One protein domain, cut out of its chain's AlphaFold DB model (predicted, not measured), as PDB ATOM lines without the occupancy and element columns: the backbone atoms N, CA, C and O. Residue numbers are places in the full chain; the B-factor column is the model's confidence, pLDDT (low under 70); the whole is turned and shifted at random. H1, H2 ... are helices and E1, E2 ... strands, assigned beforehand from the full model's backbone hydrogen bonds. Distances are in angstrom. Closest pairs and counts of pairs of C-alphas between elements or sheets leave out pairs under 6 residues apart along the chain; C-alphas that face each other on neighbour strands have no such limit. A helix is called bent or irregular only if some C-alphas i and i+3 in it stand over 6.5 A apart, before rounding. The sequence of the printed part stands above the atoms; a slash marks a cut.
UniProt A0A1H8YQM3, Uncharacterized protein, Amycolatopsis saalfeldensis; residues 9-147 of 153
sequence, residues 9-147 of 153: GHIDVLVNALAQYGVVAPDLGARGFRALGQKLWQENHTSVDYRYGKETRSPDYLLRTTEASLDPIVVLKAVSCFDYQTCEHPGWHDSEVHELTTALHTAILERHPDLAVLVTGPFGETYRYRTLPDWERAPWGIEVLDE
ATOM      1  N   GLY A   9      17.512  11.725  35.345       98.38
ATOM      2  CA  GLY A   9      16.630  10.897  34.517       98.38
ATOM      3  C   GLY A   9      17.358  10.255  33.336       98.38
ATOM      4  O   GLY A   9      17.103   9.102  33.001       98.38
ATOM      5  N   HIS A  10      18.341  10.950  32.758       98.75
ATOM      6  CA  HIS A  10      19.219  10.368  31.745       98.75
ATOM      7  C   HIS A  10      20.062   9.224  32.324       98.75
ATOM      8  O   HIS A  10      20.188   8.165  31.713       98.75
ATOM      9  N   ILE A  11      20.594   9.411  33.534       98.75
ATOM     10  CA  ILE A  11      21.339   8.370  34.252       98.75
ATOM     11  C   ILE A  11      20.426   7.193  34.625       98.75
ATOM     12  O   ILE A  11      20.835   6.045  34.462       98.75
ATOM     13  N   ASP A  12      19.183   7.450  35.049       98.62
ATOM     14  CA  ASP A  12      18.185   6.410  35.322       98.62
ATOM     15  C   ASP A  12      17.977   5.523  34.087       98.62
ATOM     16  O   ASP A  12      18.012   4.297  34.205       98.62
ATOM     17  N   VAL A  13      17.828   6.108  32.892       98.75
ATOM     18  CA  VAL A  13      17.691   5.346  31.639       98.75
ATOM     19  C   VAL A  13      18.889   4.428  31.415       98.75
ATOM     20  O   VAL A  13      18.699   3.243  31.144       98.75
ATOM     21  N   LEU A  14      20.117   4.932  31.575       98.81
ATOM     22  CA  LEU A  14      21.327   4.130  31.373       98.81
ATOM     23  C   LEU A  14      21.442   2.993  32.395       98.81
ATOM     24  O   LEU A  14      21.740   1.864  32.013       98.81
ATOM     25  N   VAL A  15      21.167   3.251  33.678       98.62
ATOM     26  CA  VAL A  15      21.214   2.217  34.725       98.62
ATOM     27  C   VAL A  15      20.173   1.127  34.472       98.62
ATOM     28  O   VAL A  15      20.504  -0.060  34.526       98.62
ATOM     29  N   ASN A  16      18.928   1.509  34.165       98.31
ATOM     30  CA  ASN A  16      17.870   0.544  33.864       98.31
ATOM     31  C   ASN A  16      18.200  -0.250  32.593       98.31
ATOM     32  O   ASN A  16      18.042  -1.468  32.585       98.31
ATOM     33  N   ALA A  17      18.726   0.394  31.549       98.56
ATOM     34  CA  ALA A  17      19.129  -0.285  30.323       98.56
ATOM     35  C   ALA A  17      20.285  -1.273  30.550       98.56
ATOM     36  O   ALA A  17      20.198  -2.418  30.112       98.56
ATOM     37  N   LEU A  18      21.330  -0.888  31.291       98.69
ATOM     38  CA  LEU A  18      22.439  -1.785  31.651       98.69
ATOM     39  C   LEU A  18      21.935  -3.061  32.343       98.69
ATOM     40  O   LEU A  18      22.421  -4.155  32.048       98.69
ATOM     41  N   ALA A  19      20.937  -2.934  33.223       97.56
ATOM     42  CA  ALA A  19      20.301  -4.069  33.881       97.56
ATOM     43  C   ALA A  19      19.423  -4.891  32.916       97.56
ATOM     44  O   ALA A  19      19.602  -6.103  32.807       97.56
ATOM     45  N   GLN A  20      18.509  -4.251  32.174       97.44
ATOM     46  CA  GLN A  20      17.581  -4.931  31.257       97.44
ATOM     47  C   GLN A  20      18.306  -5.668  30.122       97.44
ATOM     48  O   GLN A  20      17.872  -6.743  29.694       97.44
ATOM     49  N   TYR A  21      19.432  -5.133  29.641       98.25
ATOM     50  CA  TYR A  21      20.258  -5.769  28.612       98.25
ATOM     51  C   TYR A  21      21.276  -6.773  29.165       98.25
ATOM     52  O   TYR A  21      21.917  -7.466  28.381       98.25
ATOM     53  N   GLY A  22      21.359  -6.939  30.490       97.56
ATOM     54  CA  GLY A  22      22.230  -7.927  31.130       97.56
ATOM     55  C   GLY A  22      23.720  -7.589  31.048       97.56
ATOM     56  O   GLY A  22      24.549  -8.487  31.148       97.56
ATOM     57  N   VAL A  23      24.060  -6.310  30.860       98.25
ATOM     58  CA  VAL A  23      25.452  -5.822  30.858       98.25
ATOM     59  C   VAL A  23      26.024  -5.837  32.272       98.25
ATOM     60  O   VAL A  23      27.209  -6.091  32.474       98.25
ATOM     61  N   VAL A  24      25.170  -5.586  33.264       97.50
ATOM     62  CA  VAL A  24      25.512  -5.703  34.681       97.50
ATOM     63  C   VAL A  24      24.693  -6.800  35.350       97.50
ATOM     64  O   VAL A  24      23.601  -7.152  34.900       97.50
ATOM     65  N   ALA A  25      25.224  -7.339  36.445       92.44
ATOM     66  CA  ALA A  25      24.591  -8.438  37.152       92.44
ATOM     67  C   ALA A  25      23.249  -8.006  37.787       92.44
ATOM     68  O   ALA A  25      23.178  -6.946  38.422       92.44
ATOM     69  N   PRO A  26      22.181  -8.816  37.660       81.31
ATOM     70  CA  PRO A  26      20.858  -8.471  38.186       81.31
ATOM     71  C   PRO A  26      20.807  -8.450  39.725       81.31
ATOM     72  O   PRO A  26      19.908  -7.849  40.310       81.31
ATOM     73  N   ASP A  27      21.774  -9.078  40.397       86.38
ATOM     74  CA  ASP A  27      21.873  -9.193  41.854       86.38
ATOM     75  C   ASP A  27      22.684  -8.065  42.522       86.38
ATOM     76  O   ASP A  27      22.859  -8.079  43.741       86.38
ATOM     77  N   LEU A  28      23.097  -7.030  41.772       90.94
ATOM     78  CA  LEU A  28      23.727  -5.813  42.317       90.94
ATOM     79  C   LEU A  28      22.903  -5.162  43.444       90.94
ATOM     80  O   LEU A  28      23.445  -4.492  44.333       90.94
ATOM     81  N   GLY A  29      21.580  -5.337  43.389       91.69
ATOM     82  CA  GLY A  29      20.627  -4.760  44.324       91.69
ATOM     83  C   GLY A  29      20.596  -3.229  44.278       91.69
ATOM     84  O   GLY A  29      21.388  -2.562  43.612       91.69
ATOM     85  N   ALA A  30      19.679  -2.632  45.042       92.62
ATOM     86  CA  ALA A  30      19.456  -1.183  45.013       92.62
ATOM     87  C   ALA A  30      20.717  -0.356  45.341       92.62
ATOM     88  O   ALA A  30      20.906   0.739  44.813       92.62
ATOM     89  N   ARG A  31      21.598  -0.874  46.209       95.81
ATOM     90  CA  ARG A  31      22.863  -0.207  46.548       95.81
ATOM     91  C   ARG A  31      23.853  -0.247  45.383       95.81
ATOM     92  O   ARG A  31      24.467   0.780  45.108       95.81
ATOM     93  N   GLY A  32      23.995  -1.394  44.717       97.50
ATOM     94  CA  GLY A  32      24.877  -1.546  43.561       97.50
ATOM     95  C   GLY A  32      24.423  -0.680  42.390       97.50
ATOM     96  O   GLY A  32      25.222   0.084  41.859       97.50
ATOM     97  N   PHE A  33      23.126  -0.685  42.068       97.69
ATOM     98  CA  PHE A  33      22.578   0.174  41.011       97.69
ATOM     99  C   PHE A  33      22.716   1.669  41.313       97.69
ATOM    100  O   PHE A  33      23.019   2.455  40.419       97.69
ATOM    101  N   ARG A  34      22.578   2.083  42.580       97.75
ATOM    102  CA  ARG A  34      22.851   3.475  42.968       97.75
ATOM    103  C   ARG A  34      24.325   3.839  42.792       97.75
ATOM    104  O   ARG A  34      24.619   4.922  42.303       97.75
ATOM    105  N   ALA A  35      25.243   2.956  43.183       98.12
ATOM    106  CA  ALA A  35      26.675   3.182  42.997       98.12
ATOM    107  C   ALA A  35      27.051   3.249  41.507       98.12
ATOM    108  O   ALA A  35      27.864   4.085  41.121       98.12
ATOM    109  N   LEU A  36      26.418   2.419  40.673       98.50
ATOM    110  CA  LEU A  36      26.558   2.461  39.221       98.50
ATOM    111  C   LEU A  36      26.090   3.805  38.654       98.50
ATOM    112  O   LEU A  36      26.859   4.466  37.966       98.50
ATOM    113  N   GLY A  37      24.881   4.258  38.993       98.44
ATOM    114  CA  GLY A  37      24.396   5.558  38.523       98.44
ATOM    115  C   GLY A  37      25.240   6.734  39.022       98.44
ATOM    116  O   GLY A  37      25.548   7.634  38.246       98.44
ATOM    117  N   GLN A  38      25.725   6.691  40.270       98.56
ATOM    118  CA  GLN A  38      26.679   7.687  40.771       98.56
ATOM    119  C   GLN A  38      27.964   7.712  39.937       98.56
ATOM    120  O   GLN A  38      28.471   8.790  39.642       98.56
ATOM    121  N   LYS A  39      28.488   6.540  39.555       98.38
ATOM    122  CA  LYS A  39      29.694   6.419  38.728       98.38
ATOM    123  C   LYS A  39      29.484   7.052  37.352       98.38
ATOM    124  O   LYS A  39      30.282   7.895  36.959       98.38
ATOM    125  N   LEU A  40      28.387   6.705  36.675       98.56
ATOM    126  CA  LEU A  40      28.028   7.293  35.379       98.56
ATOM    127  C   LEU A  40      27.922   8.821  35.481       98.56
ATOM    128  O   LEU A  40      28.506   9.549  34.682       98.56
ATOM    129  N   TRP A  41      27.214   9.326  36.492       98.31
ATOM    130  CA  TRP A  41      26.997  10.765  36.617       98.31
ATOM    131  C   TRP A  41      28.277  11.522  36.975       98.31
ATOM    132  O   TRP A  41      28.526  12.599  36.436       98.31
ATOM    133  N   GLN A  42      29.118  10.948  37.838       98.06
ATOM    134  CA  GLN A  42      30.410  11.532  38.180       98.06
ATOM    135  C   GLN A  42      31.323  11.640  36.957       98.06
ATOM    136  O   GLN A  42      32.002  12.652  36.826       98.06
ATOM    137  N   GLU A  43      31.319  10.660  36.053       98.38
ATOM    138  CA  GLU A  43      32.121  10.730  34.827       98.38
ATOM    139  C   GLU A  43      31.665  11.879  33.918       98.38
ATOM    140  O   GLU A  43      32.477  12.676  33.447       98.38
ATOM    141  N   ASN A  44      30.349  12.054  33.756       98.25
ATOM    142  CA  ASN A  44      29.799  13.192  33.022       98.25
ATOM    143  C   ASN A  44      30.168  14.541  33.671       98.25
ATOM    144  O   ASN A  44      30.538  15.484  32.968       98.25
ATOM    145  N   HIS A  45      30.149  14.622  35.005       97.81
ATOM    146  CA  HIS A  45      30.675  15.779  35.732       97.81
ATOM    147  C   HIS A  45      32.157  16.019  35.438       97.81
ATOM    148  O   HIS A  45      32.514  17.141  35.088       97.81
ATOM    149  N   THR A  46      32.997  14.982  35.499       97.12
ATOM    150  CA  THR A  46      34.434  15.060  35.191       97.12
ATOM    151  C   THR A  46      34.681  15.641  33.798       97.12
ATOM    152  O   THR A  46      35.518  16.529  33.640       97.12
ATOM    153  N   SER A  47      33.925  15.195  32.793       97.69
ATOM    154  CA  SER A  47      33.990  15.715  31.421       97.69
ATOM    155  C   SER A  47      33.672  17.209  31.337       97.69
ATOM    156  O   SER A  47      34.458  18.005  30.817       97.69
ATOM    157  N   VAL A  48      32.531  17.620  31.888       97.75
ATOM    158  CA  VAL A  48      32.076  19.015  31.837       97.75
ATOM    159  C   VAL A  48      33.019  19.925  32.619       97.75
ATOM    160  O   VAL A  48      33.367  21.012  32.155       97.75
ATOM    161  N   ASP A  49      33.483  19.474  33.776       97.06
ATOM    162  CA  ASP A  49      34.445  20.195  34.598       97.06
ATOM    163  C   ASP A  49      35.785  20.373  33.888       97.06
ATOM    164  O   ASP A  49      36.295  21.495  33.830       97.06
ATOM    165  N   TYR A  50      36.297  19.320  33.245       96.81
ATOM    166  CA  TYR A  50      37.494  19.401  32.412       96.81
ATOM    167  C   TYR A  50      37.326  20.425  31.282       96.81
ATOM    168  O   TYR A  50      38.178  21.298  31.099       96.81
ATOM    169  N   ARG A  51      36.194  20.384  30.566       96.38
ATOM    170  CA  ARG A  51      35.903  21.306  29.460       96.38
ATOM    171  C   ARG A  51      35.880  22.771  29.897       96.38
ATOM    172  O   ARG A  51      36.307  23.645  29.142       96.38
ATOM    173  N   TYR A  52      35.331  23.052  31.077       96.38
ATOM    174  CA  TYR A  52      35.097  24.417  31.550       96.38
ATOM    175  C   TYR A  52      36.076  24.889  32.631       96.38
ATOM    176  O   TYR A  52      35.897  25.994  33.147       96.38
ATOM    177  N   GLY A  53      37.103  24.100  32.962       94.88
ATOM    178  CA  GLY A  53      38.093  24.438  33.988       94.88
ATOM    179  C   GLY A  53      37.474  24.601  35.378       94.88
ATOM    180  O   GLY A  53      37.801  25.545  36.096       94.88
ATOM    181  N   LYS A  54      36.523  23.730  35.720       93.44
ATOM    182  CA  LYS A  54      35.835  23.707  37.016       93.44
ATOM    183  C   LYS A  54      36.221  22.455  37.792       93.44
ATOM    184  O   LYS A  54      36.769  21.516  37.235       93.44
ATOM    185  N   GLU A  55      35.906  22.458  39.080       88.69
ATOM    186  CA  GLU A  55      35.977  21.278  39.938       88.69
ATOM    187  C   GLU A  55      34.701  21.247  40.777       88.69
ATOM    188  O   GLU A  55      34.558  21.967  41.769       88.69
ATOM    189  N   THR A  56      33.725  20.463  40.334       87.38
ATOM    190  CA  THR A  56      32.441  20.289  40.999       87.38
ATOM    191  C   THR A  56      32.282  18.847  41.448       87.38
ATOM    192  O   THR A  56      32.661  17.890  40.777       87.38
ATOM    193  N   ARG A  57      31.699  18.674  42.632       84.19
ATOM    194  CA  ARG A  57      31.271  17.353  43.076       84.19
ATOM    195  C   ARG A  57      29.896  17.073  42.476       84.19
ATOM    196  O   ARG A  57      29.002  17.911  42.611       84.19
ATOM    197  N   SER A  58      29.719  15.896  41.873       88.50
ATOM    198  CA  SER A  58      28.384  15.447  41.473       88.50
ATOM    199  C   SER A  58      27.459  15.349  42.699       88.50
ATOM    200  O   SER A  58      27.915  14.976  43.790       88.50
ATOM    201  N   PRO A  59      26.168  15.703  42.578       93.94
ATOM    202  CA  PRO A  59      25.204  15.461  43.643       93.94
ATOM    203  C   PRO A  59      25.099  13.969  43.979       93.94
ATOM    204  O   PRO A  59      25.453  13.104  43.173       93.94
ATOM    205  N   ASP A  60      24.559  13.660  45.157       96.75
ATOM    206  CA  ASP A  60      24.260  12.274  45.512       96.75
ATOM    207  C   ASP A  60      23.123  11.752  44.615       96.75
ATOM    208  O   ASP A  60      22.008  12.284  44.603       96.75
ATOM    209  N   TYR A  61      23.412  10.703  43.850       97.94
ATOM    210  CA  TYR A  61      22.488  10.128  42.886       97.94
ATOM    211  C   TYR A  61      21.362   9.348  43.576       97.94
ATOM    212  O   TYR A  61      21.583   8.478  44.430       97.94
ATOM    213  N   LEU A  62      20.128   9.638  43.159       97.06
ATOM    214  CA  LEU A  62      18.920   8.966  43.618       97.06
ATOM    215  C   LEU A  62      18.354   8.115  42.486       97.06
ATOM    216  O   LEU A  62      17.698   8.626  41.588       97.06
ATOM    217  N   LEU A  63      18.599   6.811  42.583       96.50
ATOM    218  CA  LEU A  63      18.134   5.819  41.622       96.50
ATOM    219  C   LEU A  63      16.604   5.807  41.499       96.50
ATOM    220  O   LEU A  63      15.911   5.587  42.501       96.50
ATOM    221  N   ARG A  64      16.102   5.916  40.265       97.25
ATOM    222  CA  ARG A  64      14.750   5.479  39.889       97.25
ATOM    223  C   ARG A  64      14.827   4.238  39.010       97.25
ATOM    224  O   ARG A  64      15.642   4.153  38.096       97.25
ATOM    225  N   THR A  65      13.965   3.268  39.289       95.44
ATOM    226  CA  THR A  65      13.898   2.004  38.546       95.44
ATOM    227  C   THR A  65      12.545   1.833  37.883       95.44
ATOM    228  O   THR A  65      11.537   2.330  38.386       95.44
ATOM    229  N   THR A  66      12.517   1.076  36.793       95.56
ATOM    230  CA  THR A  66      11.285   0.649  36.132       95.56
ATOM    231  C   THR A  66      11.383  -0.810  35.700       95.56
ATOM    232  O   THR A  66      12.437  -1.274  35.269       95.56
ATOM    233  N   GLU A  67      10.259  -1.516  35.795       93.75
ATOM    234  CA  GLU A  67      10.086  -2.858  35.225       93.75
ATOM    235  C   GLU A  67       9.603  -2.793  33.763       93.75
ATOM    236  O   GLU A  67       9.573  -3.807  33.068       93.75
ATOM    237  N   ALA A  68       9.195  -1.611  33.283       96.25
ATOM    238  CA  ALA A  68       8.776  -1.434  31.900       96.25
ATOM    239  C   ALA A  68       9.977  -1.571  30.956       96.25
ATOM    240  O   ALA A  68      11.066  -1.062  31.232       96.25
ATOM    241  N   SER A  69       9.765  -2.230  29.817       96.94
ATOM    242  CA  SER A  69      10.777  -2.295  28.766       96.94
ATOM    243  C   SER A  69      11.057  -0.901  28.215       96.94
ATOM    244  O   SER A  69      10.130  -0.167  27.874       96.94
ATOM    245  N   LEU A  70      12.338  -0.554  28.125       98.19
ATOM    246  CA  LEU A  70      12.770   0.696  27.509       98.19
ATOM    247  C   LEU A  70      12.802   0.566  25.982       98.19
ATOM    248  O   LEU A  70      13.156  -0.489  25.450       98.19
ATOM    249  N   ASP A  71      12.477   1.650  25.280       98.19
ATOM    250  CA  ASP A  71      12.593   1.724  23.825       98.19
ATOM    251  C   ASP A  71      14.080   1.630  23.412       98.19
ATOM    252  O   ASP A  71      14.879   2.493  23.800       98.19
ATOM    253  N   PRO A  72      14.488   0.622  22.615       98.38
ATOM    254  CA  PRO A  72      15.885   0.441  22.227       98.38
ATOM    255  C   PRO A  72      16.459   1.635  21.453       98.38
ATOM    256  O   PRO A  72      17.639   1.947  21.604       98.38
ATOM    257  N   ILE A  73      15.654   2.332  20.645       98.38
ATOM    258  CA  ILE A  73      16.106   3.492  19.868       98.38
ATOM    259  C   ILE A  73      16.338   4.684  20.797       98.38
ATOM    260  O   ILE A  73      17.352   5.375  20.654       98.38
ATOM    261  N   VAL A  74      15.457   4.899  21.780       98.56
ATOM    262  CA  VAL A  74      15.651   5.955  22.787       98.56
ATOM    263  C   VAL A  74      16.899   5.676  23.623       98.56
ATOM    264  O   VAL A  74      17.710   6.579  23.815       98.56
ATOM    265  N   VAL A  75      17.121   4.426  24.045       98.75
ATOM    266  CA  VAL A  75      18.333   4.046  24.789       98.75
ATOM    267  C   VAL A  75      19.598   4.239  23.945       98.75
ATOM    268  O   VAL A  75      20.569   4.815  24.432       98.75
ATOM    269  N   LEU A  76      19.610   3.836  22.668       98.75
ATOM    270  CA  LEU A  76      20.759   4.062  21.774       98.75
ATOM    271  C   LEU A  76      21.063   5.556  21.586       98.75
ATOM    272  O   LEU A  76      22.234   5.948  21.484       98.75
ATOM    273  N   LYS A  77      20.026   6.401  21.548       98.56
ATOM    274  CA  LYS A  77      20.199   7.854  21.472       98.56
ATOM    275  C   LYS A  77      20.709   8.428  22.786       98.56
ATOM    276  O   LYS A  77      21.619   9.253  22.749       98.56
ATOM    277  N   ALA A  78      20.221   7.928  23.921       98.75
ATOM    278  CA  ALA A  78      20.732   8.280  25.241       98.75
ATOM    279  C   ALA A  78      22.221   7.932  25.376       98.75
ATOM    280  O   ALA A  78      23.006   8.792  25.750       98.75
ATOM    281  N   VAL A  79      22.639   6.729  24.964       98.75
ATOM    282  CA  VAL A  79      24.057   6.328  24.931       98.75
ATOM    283  C   VAL A  79      24.886   7.284  24.070       98.75
ATOM    284  O   VAL A  79      25.939   7.741  24.504       98.75
ATOM    285  N   SER A  80      24.399   7.638  22.876       98.38
ATOM    286  CA  SER A  80      25.112   8.561  21.979       98.38
ATOM    287  C   SER A  80      25.217   9.977  22.555       98.38
ATOM    288  O   SER A  80      26.239  10.638  22.383       98.38
ATOM    289  N   CYS A  81      24.172  10.448  23.242       98.56
ATOM    290  CA  CYS A  81      24.215  11.715  23.962       98.56
ATOM    291  C   CYS A  81      25.220  11.655  25.101       98.56
ATOM    292  O   CYS A  81      26.083  12.522  25.192       98.56
ATOM    293  N   PHE A  82      25.126  10.637  25.949       98.75
ATOM    294  CA  PHE A  82      25.985  10.485  27.107       98.75
ATOM    295  C   PHE A  82      27.467  10.422  26.726       98.75
ATOM    296  O   PHE A  82      28.252  11.153  27.323       98.75
ATOM    297  N   ASP A  83      27.836   9.636  25.707       98.31
ATOM    298  CA  ASP A  83      29.207   9.574  25.177       98.31
ATOM    299  C   ASP A  83      29.697  10.967  24.755       98.31
ATOM    300  O   ASP A  83      30.706  11.453  25.260       98.31
ATOM    301  N   TYR A  84      28.906  11.683  23.950       98.00
ATOM    302  CA  TYR A  84      29.243  13.043  23.528       98.00
ATOM    303  C   TYR A  84      29.387  14.027  24.702       98.00
ATOM    304  O   TYR A  84      30.263  14.888  24.682       98.00
ATOM    305  N   GLN A  85      28.533  13.934  25.729       98.38
ATOM    306  CA  GLN A  85      28.628  14.809  26.905       98.38
ATOM    307  C   GLN A  85      29.794  14.446  27.832       98.38
ATOM    308  O   GLN A  85      30.188  15.259  28.672       98.38
ATOM    309  N   THR A  86      30.334  13.234  27.716       98.19
ATOM    310  CA  THR A  86      31.272  12.656  28.688       98.19
ATOM    311  C   THR A  86      32.696  12.508  28.128       98.19
ATOM    312  O   THR A  86      33.631  12.233  28.870       98.19
ATOM    313  N   CYS A  87      32.910  12.803  26.844       97.75
ATOM    314  CA  CYS A  87      34.183  12.556  26.165       97.75
ATOM    315  C   CYS A  87      35.236  13.677  26.233       97.75
ATOM    316  O   CYS A  87      36.220  13.632  25.499       97.75
ATOM    317  N   GLU A  88      35.046  14.725  27.037       97.75
ATOM    318  CA  GLU A  88      35.912  15.915  26.968       97.75
ATOM    319  C   GLU A  88      37.269  15.720  27.660       97.75
ATOM    320  O   GLU A  88      38.232  16.404  27.317       97.75
ATOM    321  N   HIS A  89      37.364  14.801  28.626       96.62
ATOM    322  CA  HIS A  89      38.581  14.569  29.408       96.62
ATOM    323  C   HIS A  89      39.441  13.432  28.819       96.62
ATOM    324  O   HIS A  89      38.912  12.458  28.281       96.62
ATOM    325  N   PRO A  90      40.782  13.486  28.956       97.12
ATOM    326  CA  PRO A  90      41.698  12.559  28.279       97.12
ATOM    327  C   PRO A  90      41.585  11.096  28.734       97.12
ATOM    328  O   PRO A  90      42.064  10.214  28.034       97.12
ATOM    329  N   GLY A  91      40.981  10.843  29.897       96.94
ATOM    330  CA  GLY A  91      40.781   9.492  30.430       96.94
ATOM    331  C   GLY A  91      39.507   8.799  29.945       96.94
ATOM    332  O   GLY A  91      39.283   7.661  30.338       96.94
ATOM    333  N   TRP A  92      38.669   9.458  29.133       97.69
ATOM    334  CA  TRP A  92      37.344   8.946  28.766       97.69
ATOM    335  C   TRP A  92      37.394   7.555  28.128       97.69
ATOM    336  O   TRP A  92      36.723   6.638  28.594       97.69
ATOM    337  N   HIS A  93      38.209   7.378  27.087       97.31
ATOM    338  CA  HIS A  93      38.221   6.139  26.302       97.31
ATOM    339  C   HIS A  93      38.734   4.916  27.074       97.31
ATOM    340  O   HIS A  93      38.365   3.795  26.726       97.31
ATOM    341  N   ASP A  94      39.517   5.141  28.131       97.56
ATOM    342  CA  ASP A  94      40.044   4.102  29.023       97.56
ATOM    343  C   ASP A  94      39.194   3.947  30.302       97.56
ATOM    344  O   ASP A  94      39.568   3.219  31.224       97.56
ATOM    345  N   SER A  95      38.070   4.667  30.406       98.12
ATOM    346  CA  SER A  95      37.205   4.630  31.583       98.12
ATOM    347  C   SER A  95      36.303   3.393  31.588       98.12
ATOM    348  O   SER A  95      35.758   2.977  30.563       98.12
ATOM    349  N   GLU A  96      36.040   2.860  32.785       98.19
ATOM    350  CA  GLU A  96      35.043   1.797  32.992       98.19
ATOM    351  C   GLU A  96      33.649   2.223  32.490       98.19
ATOM    352  O   GLU A  96      32.849   1.404  32.047       98.19
ATOM    353  N   VAL A  97      33.339   3.521  32.541       98.50
ATOM    354  CA  VAL A  97      32.055   4.055  32.073       98.50
ATOM    355  C   VAL A  97      31.932   3.952  30.553       98.50
ATOM    356  O   VAL A  97      30.887   3.514  30.072       98.50
ATOM    357  N   HIS A  98      32.988   4.284  29.809       98.62
ATOM    358  CA  HIS A  98      33.023   4.114  28.357       98.62
ATOM    359  C   HIS A  98      32.900   2.634  27.956       98.62
ATOM    360  O   HIS A  98      32.161   2.303  27.020       98.62
ATOM    361  N   GLU A  99      33.543   1.724  28.698       98.62
ATOM    362  CA  GLU A  99      33.382   0.275  28.509       98.62
ATOM    363  C   GLU A  99      31.926  -0.169  28.721       98.62
ATOM    364  O   GLU A  99      31.363  -0.868  27.875       98.62
ATOM    365  N   LEU A 100      31.280   0.285  29.801       98.62
ATOM    366  CA  LEU A 100      29.878  -0.027  30.103       98.62
ATOM    367  C   LEU A 100      28.922   0.474  29.013       98.62
ATOM    368  O   LEU A 100      28.029  -0.264  28.592       98.62
ATOM    369  N   THR A 101      29.093   1.708  28.529       98.44
ATOM    370  CA  THR A 101      28.224   2.263  27.479       98.44
ATOM    371  C   THR A 101      28.446   1.590  26.129       98.44
ATOM    372  O   THR A 101      27.487   1.379  25.385       98.44
ATOM    373  N   THR A 102      29.681   1.179  25.834       98.69
ATOM    374  CA  THR A 102      30.014   0.399  24.632       98.69
ATOM    375  C   THR A 102      29.407  -1.004  24.695       98.69
ATOM    376  O   THR A 102      28.810  -1.475  23.722       98.69
ATOM    377  N   ALA A 103      29.497  -1.663  25.853       98.81
ATOM    378  CA  ALA A 103      28.878  -2.963  26.086       98.81
ATOM    379  C   ALA A 103      27.347  -2.887  25.981       98.81
ATOM    380  O   ALA A 103      26.736  -3.754  25.360       98.81
ATOM    381  N   LEU A 104      26.726  -1.825  26.506       98.81
ATOM    382  CA  LEU A 104      25.291  -1.586  26.349       98.81
ATOM    383  C   LEU A 104      24.894  -1.394  24.889       98.81
ATOM    384  O   LEU A 104      23.949  -2.032  24.431       98.81
ATOM    385  N   HIS A 105      25.618  -0.552  24.151       98.75
ATOM    386  CA  HIS A 105      25.379  -0.353  22.721       98.75
ATOM    387  C   HIS A 105      25.408  -1.684  21.962       98.75
ATOM    388  O   HIS A 105      24.469  -2.003  21.232       98.75
ATOM    389  N   THR A 106      26.430  -2.499  22.226       98.62
ATOM    390  CA  THR A 106      26.605  -3.823  21.616       98.62
ATOM    391  C   THR A 106      25.455  -4.764  21.980       98.62
ATOM    392  O   THR A 106      24.821  -5.326  21.089       98.62
ATOM    393  N   ALA A 107      25.115  -4.874  23.267       98.75
ATOM    394  CA  ALA A 107      24.047  -5.749  23.749       98.75
ATOM    395  C   ALA A 107      22.669  -5.387  23.164       98.75
ATOM    396  O   ALA A 107      21.855  -6.275  22.892       98.75
ATOM    397  N   ILE A 108      22.399  -4.095  22.933       98.62
ATOM    398  CA  ILE A 108      21.175  -3.653  22.254       98.62
ATOM    399  C   ILE A 108      21.166  -4.141  20.806       98.62
ATOM    400  O   ILE A 108      20.177  -4.723  20.365       98.62
ATOM    401  N   LEU A 109      22.260  -3.944  20.068       98.50
ATOM    402  CA  LEU A 109      22.341  -4.354  18.665       98.50
ATOM    403  C   LEU A 109      22.285  -5.877  18.480       98.50
ATOM    404  O   LEU A 109      21.681  -6.348  17.519       98.50
ATOM    405  N   GLU A 110      22.849  -6.653  19.405       98.38
ATOM    406  CA  GLU A 110      22.744  -8.117  19.397       98.38
ATOM    407  C   GLU A 110      21.309  -8.600  19.639       98.38
ATOM    408  O   GLU A 110      20.848  -9.546  18.998       98.38
ATOM    409  N   ARG A 111      20.577  -7.940  20.547       98.50
ATOM    410  CA  ARG A 111      19.182  -8.281  20.860       98.50
ATOM    411  C   ARG A 111      18.194  -7.786  19.799       98.50
ATOM    412  O   ARG A 111      17.138  -8.391  19.629       98.50
ATOM    413  N   HIS A 112      18.547  -6.718  19.085       97.94
ATOM    414  CA  HIS A 112      17.747  -6.082  18.039       97.94
ATOM    415  C   HIS A 112      18.521  -6.052  16.709       97.94
ATOM    416  O   HIS A 112      18.952  -4.987  16.253       97.94
ATOM    417  N   PRO A 113      18.730  -7.214  16.061       97.50
ATOM    418  CA  PRO A 113      19.574  -7.313  14.871       97.50
ATOM    419  C   PRO A 113      19.040  -6.513  13.674       97.50
ATOM    420  O   PRO A 113      19.807  -6.142  12.788       97.50
ATOM    421  N   ASP A 114      17.742  -6.204  13.640       97.19
ATOM    422  CA  ASP A 114      17.141  -5.318  12.644       97.19
ATOM    423  C   ASP A 114      17.670  -3.876  12.749       97.19
ATOM    424  O   ASP A 114      17.869  -3.219  11.723       97.19
ATOM    425  N   LEU A 115      17.982  -3.405  13.962       97.44
ATOM    426  CA  LEU A 115      18.606  -2.102  14.211       97.44
ATOM    427  C   LEU A 115      20.092  -2.088  13.826       97.44
ATOM    428  O   LEU A 115      20.610  -1.042  13.426       97.44
ATOM    429  N   ALA A 116      20.757  -3.243  13.916       97.12
ATOM    430  CA  ALA A 116      22.185  -3.426  13.653       97.12
ATOM    431  C   ALA A 116      22.548  -3.512  12.159       97.12
ATOM    432  O   ALA A 116      23.729  -3.553  11.813       97.12
ATOM    433  N   VAL A 117      21.561  -3.533  11.258       97.19
ATOM    434  CA  VAL A 117      21.807  -3.596   9.810       97.19
ATOM    435  C   VAL A 117      22.576  -2.355   9.353       97.19
ATOM    436  O   VAL A 117      22.125  -1.230   9.573       97.19
ATOM    437  N   LEU A 118      23.709  -2.554   8.681       97.31
ATOM    438  CA  LEU A 118      24.444  -1.470   8.034       97.31
ATOM    439  C   LEU A 118      23.700  -1.012   6.776       97.31
ATOM    440  O   LEU A 118      23.298  -1.818   5.935       97.31
ATOM    441  N   VAL A 119      23.497   0.296   6.664       96.56
ATOM    442  CA  VAL A 119      22.801   0.961   5.561       96.56
ATOM    443  C   VAL A 119      23.601   2.175   5.101       96.56
ATOM    444  O   VAL A 119      24.376   2.757   5.858       96.56
ATOM    445  N   THR A 120      23.395   2.605   3.858       96.00
ATOM    446  CA  THR A 120      23.958   3.869   3.370       96.00
ATOM    447  C   THR A 120      23.082   5.034   3.827       96.00
ATOM    448  O   THR A 120      21.936   5.159   3.398       96.00
ATOM    449  N   GLY A 121      23.620   5.884   4.696       86.88
ATOM    450  CA  GLY A 121      23.015   7.143   5.117       86.88
ATOM    451  C   GLY A 121      23.587   8.360   4.373       86.88
ATOM    452  O   GLY A 121      24.498   8.227   3.553       86.88
ATOM    453  N   PRO A 122      23.100   9.577   4.684       82.94
ATOM    454  CA  PRO A 122      23.541  10.818   4.033       82.94
ATOM    455  C   PRO A 122      25.041  11.126   4.168       82.94
ATOM    456  O   PRO A 122      25.588  11.866   3.355       82.94
ATOM    457  N   PHE A 123      25.702  10.564   5.185       87.81
ATOM    458  CA  PHE A 123      27.111  10.815   5.510       87.81
ATOM    459  C   PHE A 123      27.999   9.567   5.381       87.81
ATOM    460  O   PHE A 123      29.120   9.561   5.882       87.81
ATOM    461  N   GLY A 124      27.510   8.512   4.721       92.94
ATOM    462  CA  GLY A 124      28.215   7.237   4.571       92.94
ATOM    463  C   GLY A 124      27.484   6.068   5.227       92.94
ATOM    464  O   GLY A 124      26.287   6.142   5.505       92.94
ATOM    465  N   GLU A 125      28.199   4.964   5.434       96.44
ATOM    466  CA  GLU A 125      27.654   3.767   6.075       96.44
ATOM    467  C   GLU A 125      27.304   4.032   7.546       96.44
ATOM    468  O   GLU A 125      28.040   4.699   8.276       96.44
ATOM    469  N   THR A 126      26.147   3.541   7.983       95.56
ATOM    470  CA  THR A 126      25.665   3.705   9.353       95.56
ATOM    471  C   THR A 126      24.725   2.570   9.751       95.56
ATOM    472  O   THR A 126      24.276   1.804   8.904       95.56
ATOM    473  N   TYR A 127      24.397   2.461  11.035       96.56
ATOM    474  CA  TYR A 127      23.394   1.508  11.506       96.56
ATOM    475  C   TYR A 127      21.979   1.980  11.179       96.56
ATOM    476  O   TYR A 127      21.662   3.165  11.322       96.56
ATOM    477  N   ARG A 128      21.097   1.041  10.820       96.44
ATOM    478  CA  ARG A 128      19.707   1.307  10.433       96.44
ATOM    479  C   ARG A 128      18.985   2.194  11.437       96.44
ATOM    480  O   ARG A 128      18.295   3.113  11.000       96.44
ATOM    481  N   TYR A 129      19.167   1.970  12.743       96.50
ATOM    482  CA  TYR A 129      18.466   2.755  13.767       96.50
ATOM    483  C   TYR A 129      18.661   4.268  13.602       96.50
ATOM    484  O   TYR A 129      17.698   5.005  13.763       96.50
ATOM    485  N   ARG A 130      19.846   4.736  13.175       95.75
ATOM    486  CA  ARG A 130      20.142   6.168  12.965       95.75
ATOM    487  C   ARG A 130      19.403   6.796  11.783       95.75
ATOM    488  O   ARG A 130      19.441   8.006  11.612       95.75
ATOM    489  N   THR A 131      18.767   5.980  10.945       94.75
ATOM    490  CA  THR A 131      17.992   6.424   9.775       94.75
ATOM    491  C   THR A 131      16.481   6.353  10.005       94.75
ATOM    492  O   THR A 131      15.706   6.792   9.155       94.75
ATOM    493  N   LEU A 132      16.042   5.789  11.137       94.81
ATOM    494  CA  LEU A 132      14.625   5.646  11.456       94.81
ATOM    495  C   LEU A 132      14.038   6.985  11.933       94.81
ATOM    496  O   LEU A 132      14.694   7.706  12.682       94.81
ATOM    497  N   PRO A 133      12.774   7.305  11.596       95.81
ATOM    498  CA  PRO A 133      12.098   8.486  12.134       95.81
ATOM    499  C   PRO A 133      12.060   8.530  13.668       95.81
ATOM    500  O   PRO A 133      12.063   9.613  14.247       95.81
ATOM    501  N   ASP A 134      12.035   7.368  14.327       95.88
ATOM    502  CA  ASP A 134      12.099   7.259  15.789       95.88
ATOM    503  C   ASP A 134      13.411   7.787  16.365       95.88
ATOM    504  O   ASP A 134      13.397   8.422  17.415       95.88
ATOM    505  N   TRP A 135      14.533   7.619  15.656       96.25
ATOM    506  CA  TRP A 135      15.803   8.202  16.076       96.25
ATOM    507  C   TRP A 135      15.737   9.720  16.076       96.25
ATOM    508  O   TRP A 135      16.174  10.345  17.034       96.25
ATOM    509  N   GLU A 136      15.158  10.330  15.043       95.12
ATOM    510  CA  GLU A 136      14.994  11.786  14.989       95.12
ATOM    511  C   GLU A 136      14.048  12.291  16.085       95.12
ATOM    512  O   GLU A 136      14.334  13.304  16.723       95.12
ATOM    513  N   ARG A 137      12.961  11.556  16.358       96.38
ATOM    514  CA  ARG A 137      11.982  11.896  17.403       96.38
ATOM    515  C   ARG A 137      12.502  11.722  18.824       96.38
ATOM    516  O   ARG A 137      12.080  12.477  19.697       96.38
ATOM    517  N   ALA A 138      13.356  10.730  19.065       96.75
ATOM    518  CA  ALA A 138      13.868  10.448  20.395       96.75
ATOM    519  C   ALA A 138      14.603  11.683  20.957       96.75
ATOM    520  O   ALA A 138      15.302  12.382  20.212       96.75
ATOM    521  N   PRO A 139      14.467  11.985  22.255       97.06
ATOM    522  CA  PRO A 139      15.141  13.128  22.855       97.06
ATOM    523  C   PRO A 139      16.666  12.933  22.843       97.06
ATOM    524  O   PRO A 139      17.168  11.814  22.928       97.06
ATOM    525  N   TRP A 140      17.420  14.026  22.704       97.44
ATOM    526  CA  TRP A 140      18.880  13.974  22.836       97.44
ATOM    527  C   TRP A 140      19.285  13.894  24.314       97.44
ATOM    528  O   TRP A 140      19.905  12.921  24.727       97.44
ATOM    529  N   GLY A 141      18.866  14.869  25.126       97.06
ATOM    530  CA  GLY A 141      18.907  14.786  26.589       97.06
ATOM    531  C   GLY A 141      17.560  14.312  27.127       97.06
ATOM    532  O   GLY A 141      16.533  14.738  26.614       97.06
ATOM    533  N   ILE A 142      17.580  13.449  28.141       97.94
ATOM    534  CA  ILE A 142      16.377  12.893  28.777       97.94
ATOM    535  C   ILE A 142      16.230  13.557  30.135       97.94
ATOM    536  O   ILE A 142      17.220  13.609  30.864       97.94
ATOM    537  N   GLU A 143      15.043  14.034  30.492       98.00
ATOM    538  CA  GLU A 143      14.805  14.664  31.801       98.00
ATOM    539  C   GLU A 143      14.222  13.685  32.823       98.00
ATOM    540  O   GLU A 143      14.557  13.735  34.009       98.00
ATOM    541  N   VAL A 144      13.381  12.752  32.371       97.44
ATOM    542  CA  VAL A 144      12.745  11.739  33.222       97.44
ATOM    543  C   VAL A 144      12.764  10.360  32.566       97.44
ATOM    544  O   VAL A 144      12.637  10.241  31.352       97.44
ATOM    545  N   LEU A 145      12.880   9.310  33.387       97.38
ATOM    546  CA  LEU A 145      12.928   7.905  32.951       97.38
ATOM    547  C   LEU A 145      11.781   7.524  31.996       97.38
ATOM    548  O   LEU A 145      11.991   6.774  31.047       97.38
ATOM    549  N   ASP A 146      10.590   8.078  32.223       96.81
ATOM    550  CA  ASP A 146       9.378   7.767  31.464       96.81
ATOM    551  C   ASP A 146       9.474   8.157  29.978       96.81
ATOM    552  O   ASP A 146       8.784   7.569  29.153       96.81
ATOM    553  N   GLU A 147      10.365   9.084  29.605       97.00
ATOM    554  CA  GLU A 147      10.611   9.444  28.198       97.00
ATOM    555  C   GLU A 147      11.238   8.298  27.389       97.00
ATOM    556  O   GLU A 147      11.170   8.306  26.160       97.00
TER     557      GLU A 147
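This is residues 9 to 147 of the 153 residues of an uncharacterized protein of Amycolatopsis saalfeldensis (UniProt A0A1H8YQM3). Four helices, H1 to H4, make a rounded body in which they mostly cross one another, with H3 in the middle, and a small hairpin of two strands, E1 and E2, lies at the end away from H2. After long H2 a bare stretch, residues 53 to 71, folds back past H2 to H3, and after short H5 and H6 the tail folds back toward H1. The printed part has 139 residues with six named helices and two named strands, in the order H1, H2, H3, H4, E1, E2, H5, H6; the sheet, E1 - E2, is antiparallel and the class is mostly helix. The whole is compact, with a radius of gyration of the C-alphas of 15.1 A and spans of 42 by 36 by 26 A.

Find C-alpha 9 at (16.630, 10.897, 34.517); from there H1 runs to residue 20, 16.2 A. H2, residues 26 to 52, is 36.4 A long and ends at C-alpha 52, (35.097, 24.417, 31.550); it has a kink of 69 degrees near residue 33 and is irregular, with C-alphas 27 and 30 8.9 A apart. H3 is residues 72 to 86, 20.7 A, and H4 residues 96 to 111, 22.4 A. Next come E1, residues 118 to 121, 9.2 A, and E2, residues 124 to 127, 10.2 A. H5, residues 128 to 131, spans 5.4 A; H6, residues 133 to 137, spans 6.3 A and ends at C-alpha 137, (11.982, 11.896, 17.403).

Begin at H3, the hub, which touches H1, H2, H4 and H6. H3 and H4 form a helical hairpin, opposite ways at a shallow tilt of 20 degrees; their closest C-alphas, Val 79 and Thr 101, are 6.4 A apart. H3 touches H2 with residues 82 to 86 alone, at a steep tilt of 45 degrees, closest at the C-alphas of Asn 44 and Thr 86, 4.6 A. H1 and H2, also a helical hairpin, touch at a steep tilt of 42 degrees, closest at the C-alphas of Ile 11 and Gly 37, 6.0 A. H6 touches H3, closest at the C-alphas of Ile 73 and Trp 135, 6.1 A. In the hairpin of E1 and E2, look for N 119 and O 126, 2.8 A, within hydrogen-bond range. Every O i to N i+4 pair is within range in H1, H3, H4 and H6, and 21 of 23 are in H2; H5 is too short for such a pair.

The C-alphas farthest apart, Arg 31 and Pro 122, are 43.9 A apart. The printed part has no cut, and the link from H2 to H3 is long, 19 residues. No printed residue is under 70 in pLDDT.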